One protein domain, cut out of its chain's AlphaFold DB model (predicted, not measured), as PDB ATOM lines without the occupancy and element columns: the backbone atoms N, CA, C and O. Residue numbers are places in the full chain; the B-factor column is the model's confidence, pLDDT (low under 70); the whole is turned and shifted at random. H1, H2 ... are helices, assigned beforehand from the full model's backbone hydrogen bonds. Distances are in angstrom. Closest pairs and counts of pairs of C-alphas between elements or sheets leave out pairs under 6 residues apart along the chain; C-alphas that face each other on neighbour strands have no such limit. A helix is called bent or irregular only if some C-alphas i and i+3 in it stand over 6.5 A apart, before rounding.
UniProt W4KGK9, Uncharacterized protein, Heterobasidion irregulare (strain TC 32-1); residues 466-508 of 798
ATOM      1  N   ARG A 466      16.282 -27.673 -34.054       54.94
ATOM      2  CA  ARG A 466      16.737 -29.042 -34.345       54.94
ATOM      3  C   ARG A 466      16.035 -29.646 -35.562       54.94
ATOM      4  O   ARG A 466      16.726 -30.190 -36.414       54.94
ATOM      5  N   GLU A 467      14.717 -29.528 -35.677       64.75
ATOM      6  CA  GLU A 467      13.967 -30.065 -36.821       64.75
ATOM      7  C   GLU A 467      14.293 -29.315 -38.113       64.75
ATOM      8  O   GLU A 467      14.561 -29.953 -39.127       64.75
ATOM      9  N   ALA A 468      14.423 -27.985 -38.068       57.19
ATOM     10  CA  ALA A 468      14.887 -27.207 -39.220       57.19
ATOM     11  C   ALA A 468      16.272 -27.677 -39.719       57.19
ATOM     12  O   ALA A 468      16.492 -27.824 -40.922       57.19
ATOM     13  N   ALA A 469      17.197 -27.986 -38.801       56.34
ATOM     14  CA  ALA A 469      18.507 -28.532 -39.150       56.34
ATOM     15  C   ALA A 469      18.426 -29.958 -39.732       56.34
ATOM     16  O   ALA A 469      19.199 -30.278 -40.633       56.34
ATOM     17  N   VAL A 470      17.495 -30.796 -39.259       59.66
ATOM     18  CA  VAL A 470      17.257 -32.153 -39.789       59.66
ATOM     19  C   VAL A 470      16.629 -32.109 -41.185       59.66
ATOM     20  O   VAL A 470      17.098 -32.820 -42.066       59.66
ATOM     21  N   VAL A 471      15.651 -31.232 -41.431       58.44
ATOM     22  CA  VAL A 471      14.985 -31.085 -42.741       58.44
ATOM     23  C   VAL A 471      15.941 -30.543 -43.812       58.44
ATOM     24  O   VAL A 471      15.888 -30.976 -44.965       58.44
ATOM     25  N   ILE A 472      16.849 -29.628 -43.447       60.66
ATOM     26  CA  ILE A 472      17.924 -29.162 -44.340       60.66
ATOM     27  C   ILE A 472      18.906 -30.299 -44.642       60.66
ATOM     28  O   ILE A 472      19.332 -30.444 -45.789       60.66
ATOM     29  N   ASP A 473      19.246 -31.120 -43.641       62.38
ATOM     30  CA  ASP A 473      20.056 -32.318 -43.850       62.38
ATOM     31  C   ASP A 473      19.324 -33.234 -44.860       62.38
ATOM     32  O   ASP A 473      19.832 -33.489 -45.946       62.38
ATOM     33  N   GLU A 474      18.085 -33.640 -44.591       63.97
ATOM     34  CA  GLU A 474      17.360 -34.630 -45.395       63.97
ATOM     35  C   GLU A 474      17.075 -34.183 -46.843       63.97
ATOM     36  O   GLU A 474      17.287 -34.967 -47.771       63.97
ATOM     37  N   LYS A 475      16.701 -32.916 -47.085       67.81
ATOM     38  CA  LYS A 475      16.452 -32.403 -48.451       67.81
ATOM     39  C   LYS A 475      17.718 -32.222 -49.293       67.81
ATOM     40  O   LYS A 475      17.664 -32.427 -50.503       67.81
ATOM     41  N   ILE A 476      18.851 -31.846 -48.693       63.81
ATOM     42  CA  ILE A 476      20.122 -31.665 -49.428       63.81
ATOM     43  C   ILE A 476      20.836 -33.006 -49.630       63.81
ATOM     44  O   ILE A 476      21.561 -33.205 -50.609       63.81
ATOM     45  N   TYR A 477      20.643 -33.942 -48.703       66.19
ATOM     46  CA  TYR A 477      21.388 -35.189 -48.663       66.19
ATOM     47  C   TYR A 477      20.608 -36.406 -49.181       66.19
ATOM     48  O   TYR A 477      21.244 -37.357 -49.639       66.19
ATOM     49  N   GLY A 478      19.278 -36.403 -49.157       71.94
ATOM     50  CA  GLY A 478      18.471 -37.591 -49.435       71.94
ATOM     51  C   GLY A 478      18.651 -38.698 -48.388       71.94
ATOM     52  O   GLY A 478      19.554 -38.661 -47.551       71.94
ATOM     53  N   GLY A 479      17.791 -39.717 -48.467       86.50
ATOM     54  CA  GLY A 479      17.660 -40.759 -47.438       86.50
ATOM     55  C   GLY A 479      18.885 -41.658 -47.199       86.50
ATOM     56  O   GLY A 479      18.876 -42.427 -46.243       86.50
ATOM     57  N   ASP A 480      19.946 -41.573 -48.012       90.62
ATOM     58  CA  ASP A 480      21.229 -42.216 -47.702       90.62
ATOM     59  C   ASP A 480      22.239 -41.165 -47.184       90.62
ATOM     60  O   ASP A 480      22.827 -40.413 -47.977       90.62
ATOM     61  N   PRO A 481      22.513 -41.119 -45.862       89.12
ATOM     62  CA  PRO A 481      23.398 -40.126 -45.255       89.12
ATOM     63  C   PRO A 481      24.871 -40.268 -45.677       89.12
ATOM     64  O   PRO A 481      25.696 -39.436 -45.277       89.12
ATOM     65  N   LEU A 482      25.212 -41.278 -46.487       96.19
ATOM     66  CA  LEU A 482      26.549 -41.566 -46.990       96.19
ATOM     67  C   LEU A 482      26.701 -41.416 -48.517       96.19
ATOM     68  O   LEU A 482      27.836 -41.483 -48.985       96.19
ATOM     69  N   ARG A 483      25.651 -41.129 -49.307       96.19
ATOM     70  CA  ARG A 483      25.765 -40.945 -50.779       96.19
ATOM     71  C   ARG A 483      25.605 -39.505 -51.240       96.19
ATOM     72  O   ARG A 483      24.719 -38.803 -50.779       96.19
ATOM     73  N   CYS A 484      26.432 -39.023 -52.159       96.12
ATOM     74  CA  CYS A 484      26.196 -37.723 -52.789       96.12
ATOM     75  C   CYS A 484      25.277 -37.870 -54.009       96.12
ATOM     76  O   CYS A 484      25.691 -38.444 -55.018       96.12
ATOM     77  N   LEU A 485      24.056 -37.327 -53.923       91.75
ATOM     78  CA  LEU A 485      23.064 -37.370 -55.006       91.75
ATOM     79  C   LEU A 485      23.600 -36.723 -56.296       91.75
ATOM     80  O   LEU A 485      23.559 -37.334 -57.359       91.75
ATOM     81  N   ALA A 486      24.196 -35.533 -56.184       90.81
ATOM     82  CA  ALA A 486      24.695 -34.752 -57.319       90.81
ATOM     83  C   ALA A 486      25.965 -35.325 -57.995       90.81
ATOM     84  O   ALA A 486      26.369 -34.840 -59.049       90.81
ATOM     85  N   CYS A 487      26.579 -36.376 -57.436       94.19
ATOM     86  CA  CYS A 487      27.709 -37.100 -58.033       94.19
ATOM     87  C   CYS A 487      27.341 -38.549 -58.419       94.19
ATOM     88  O   CYS A 487      28.153 -39.457 -58.226       94.19
ATOM     89  N   ASN A 488      26.123 -38.788 -58.927       87.81
ATOM     90  CA  ASN A 488      25.608 -40.124 -59.269       87.81
ATOM     91  C   ASN A 488      25.808 -41.140 -58.127       87.81
ATOM     92  O   ASN A 488      26.377 -42.217 -58.307       87.81
ATOM     93  N   ASN A 489      25.337 -40.787 -56.928       90.44
ATOM     94  CA  ASN A 489      25.338 -41.661 -55.752       90.44
ATOM     95  C   ASN A 489      26.724 -42.133 -55.276       90.44
ATOM     96  O   ASN A 489      26.836 -43.190 -54.650       90.44
ATOM     97  N   LYS A 490      27.775 -41.329 -55.494       95.81
ATOM     98  CA  LYS A 490      29.111 -41.566 -54.921       95.81
ATOM     99  C   LYS A 490      29.005 -41.760 -53.404       95.81
ATOM    100  O   LYS A 490      28.555 -40.853 -52.703       95.81
ATOM    101  N   SER A 491      29.377 -42.939 -52.911       96.31
ATOM    102  CA  SER A 491      29.302 -43.296 -51.493       96.31
ATOM    103  C   SER A 491      30.573 -42.902 -50.739       96.31
ATOM    104  O   SER A 491      31.678 -42.900 -51.283       96.31
ATOM    105  N   PHE A 492      30.410 -42.564 -49.462       97.00
ATOM    106  CA  PHE A 492      31.476 -42.134 -48.562       97.00
ATOM    107  C   PHE A 492      31.455 -42.981 -47.294       97.00
ATOM    108  O   PHE A 492      30.398 -43.239 -46.734       97.00
ATOM    109  N   ALA A 493      32.627 -43.352 -46.778       95.25
ATOM    110  CA  ALA A 493      32.717 -44.123 -45.536       95.25
ATOM    111  C   ALA A 493      32.274 -43.330 -44.286       95.25
ATOM    112  O   ALA A 493      32.045 -43.921 -43.233       95.25
ATOM    113  N   ARG A 494      32.198 -41.991 -44.366       96.19
ATOM    114  CA  ARG A 494      31.856 -41.103 -43.242       96.19
ATOM    115  C   ARG A 494      31.034 -39.898 -43.707       96.19
ATOM    116  O   ARG A 494      31.341 -39.279 -44.728       96.19
ATOM    117  N   LYS A 495      30.069 -39.471 -42.881       93.88
ATOM    118  CA  LYS A 495      29.257 -38.251 -43.096       93.88
ATOM    119  C   LYS A 495      30.109 -36.975 -43.217       93.88
ATOM    120  O   LYS A 495      29.707 -36.027 -43.886       93.88
ATOM    121  N   TYR A 496      31.292 -36.934 -42.595       95.12
ATOM    122  CA  TYR A 496      32.228 -35.810 -42.725       95.12
ATOM    123  C   TYR A 496      32.836 -35.708 -44.131       95.12
ATOM    124  O   TYR A 496      32.770 -34.644 -44.740       95.12
ATOM    125  N   ASP A 497      33.356 -36.811 -44.676       94.94
ATOM    126  CA  ASP A 497      33.989 -36.826 -46.003       94.94
ATOM    127  C   ASP A 497      32.985 -36.480 -47.103       94.94
ATOM    128  O   ASP A 497      33.300 -35.738 -48.032       94.94
ATOM    129  N   ARG A 498      31.740 -36.930 -46.932       95.38
ATOM    130  CA  ARG A 498      30.607 -36.549 -47.772       95.38
ATOM    131  C   ARG A 498      30.274 -35.062 -47.700       95.38
ATOM    132  O   ARG A 498      30.143 -34.437 -48.746       95.38
ATOM    133  N   ARG A 499      30.157 -34.476 -46.500       94.56
ATOM    134  CA  ARG A 499      29.919 -33.026 -46.351       94.56
ATOM    135  C   ARG A 499      31.064 -32.220 -46.961       94.56
ATOM    136  O   ARG A 499      30.815 -31.293 -47.720       94.56
ATOM    137  N   ARG A 500      32.313 -32.640 -46.737       93.81
ATOM    138  CA  ARG A 500      33.497 -32.058 -47.384       93.81
ATOM    139  C   ARG A 500      33.423 -32.164 -48.906       93.81
ATOM    140  O   ARG A 500      33.730 -31.188 -49.575       93.81
ATOM    141  N   HIS A 501      33.017 -33.306 -49.456       94.81
ATOM    142  CA  HIS A 501      32.832 -33.496 -50.894       94.81
ATOM    143  C   HIS A 501      31.726 -32.598 -51.461       94.81
ATOM    144  O   HIS A 501      31.973 -31.893 -52.430       94.81
ATOM    145  N   VAL A 502      30.550 -32.558 -50.832       93.31
ATOM    146  CA  VAL A 502      29.431 -31.711 -51.267       93.31
ATOM    147  C   VAL A 502      29.827 -30.233 -51.255       93.31
ATOM    148  O   VAL A 502      29.648 -29.540 -52.254       93.31
ATOM    149  N   VAL A 503      30.471 -29.768 -50.180       91.69
ATOM    150  CA  VAL A 503      30.994 -28.397 -50.108       91.69
ATOM    151  C   VAL A 503      32.067 -28.147 -51.169       91.69
ATOM    152  O   VAL A 503      32.029 -27.111 -51.818       91.69
ATOM    153  N   THR A 504      33.007 -29.071 -51.392       86.00
ATOM    154  CA  THR A 504      34.142 -28.837 -52.310       86.00
ATOM    155  C   THR A 504      33.846 -29.033 -53.791       86.00
ATOM    156  O   THR A 504      34.564 -28.448 -54.590       86.00
ATOM    157  N   VAL A 505      32.840 -29.835 -54.152       88.19
ATOM    158  CA  VAL A 505      32.540 -30.210 -55.547       88.19
ATOM    159  C   VAL A 505      31.242 -29.585 -56.067       88.19
ATOM    160  O   VAL A 505      31.118 -29.391 -57.276       88.19
ATOM    161  N   HIS A 506      30.287 -29.254 -55.188       90.19
ATOM    162  CA  HIS A 506      28.985 -28.702 -55.588       90.19
ATOM    163  C   HIS A 506      28.755 -27.254 -55.134       90.19
ATOM    164  O   HIS A 506      28.243 -26.472 -55.927       90.19
ATOM    165  N   TYR A 507      29.149 -26.872 -53.910       85.00
ATOM    166  CA  TYR A 507      28.951 -25.494 -53.416       85.00
ATOM    167  C   TYR A 507      30.122 -24.552 -53.702       85.00
ATOM    168  O   TYR A 507      29.909 -23.404 -54.084       85.00
ATOM    169  N   LEU A 508      31.361 -25.025 -53.557       81.12
ATOM    170  CA  LEU A 508      32.535 -24.345 -54.096       81.12
ATOM    171  C   LEU A 508      32.518 -24.545 -55.611       81.12
ATOM    172  O   LEU A 508      33.137 -25.465 -56.145       81.12
TER     173      LEU A 508
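Overview. This is residues 466 to 508 of the 798 residues of an uncharacterized protein of Heterobasidion irregulare (strain TC 32-1) (UniProt W4KGK9). A small head is formed by helix H2 with the loop of residues 478 to 494 folded beside it, and helix H1 reaches away from this head as an arm, its residues 466 to 472 sticking out. Within the loop, residues 483 to 484 pair with residues 490 to 491 as a very short antiparallel hairpin. The printed part has 43 residues with two named helices, H1 then H2, and no named strand; its class is all helix. The whole is compact, with a radius of gyration of the C-alphas of 10.0 A, and its C-alphas span 26 by 21 by 17 A, the arm making the length.

Along the chain. H2, the longest helix by residues, holds residues 495 to 507 and measures 16.4 A from first to last C-alpha. It begins at C-alpha 495 at (29.257, -38.251, -43.096) and ends at C-alpha 507 at (28.951, -25.494, -53.416). It is neither bent nor irregular, but only just: C-alphas 504 and 507 are 6.3 A apart. H1 holds residues 466 to 477, is 16.3 A long, and begins at C-alpha 466 at (16.737, -29.042, -34.345).

Arrangement. H2 and H1 are apart, with no C-alpha of the one within 8 A of the other. Residues 466 to 472, which belong to H1, stand free. In H1 every O i to N i+4 pair is within hydrogen-bond range; in H2 it is 8 of 9.

Size, cuts and confidence. The two C-alphas farthest apart are those of Arg 466 and Asn 488, at 28.7 A. The link from H1 to H2 is long, 17 residues. The printed part has no cut. The mean pLDDT of the printed part is 83.2, and residues 466 to 477, which make up H1, are under 70.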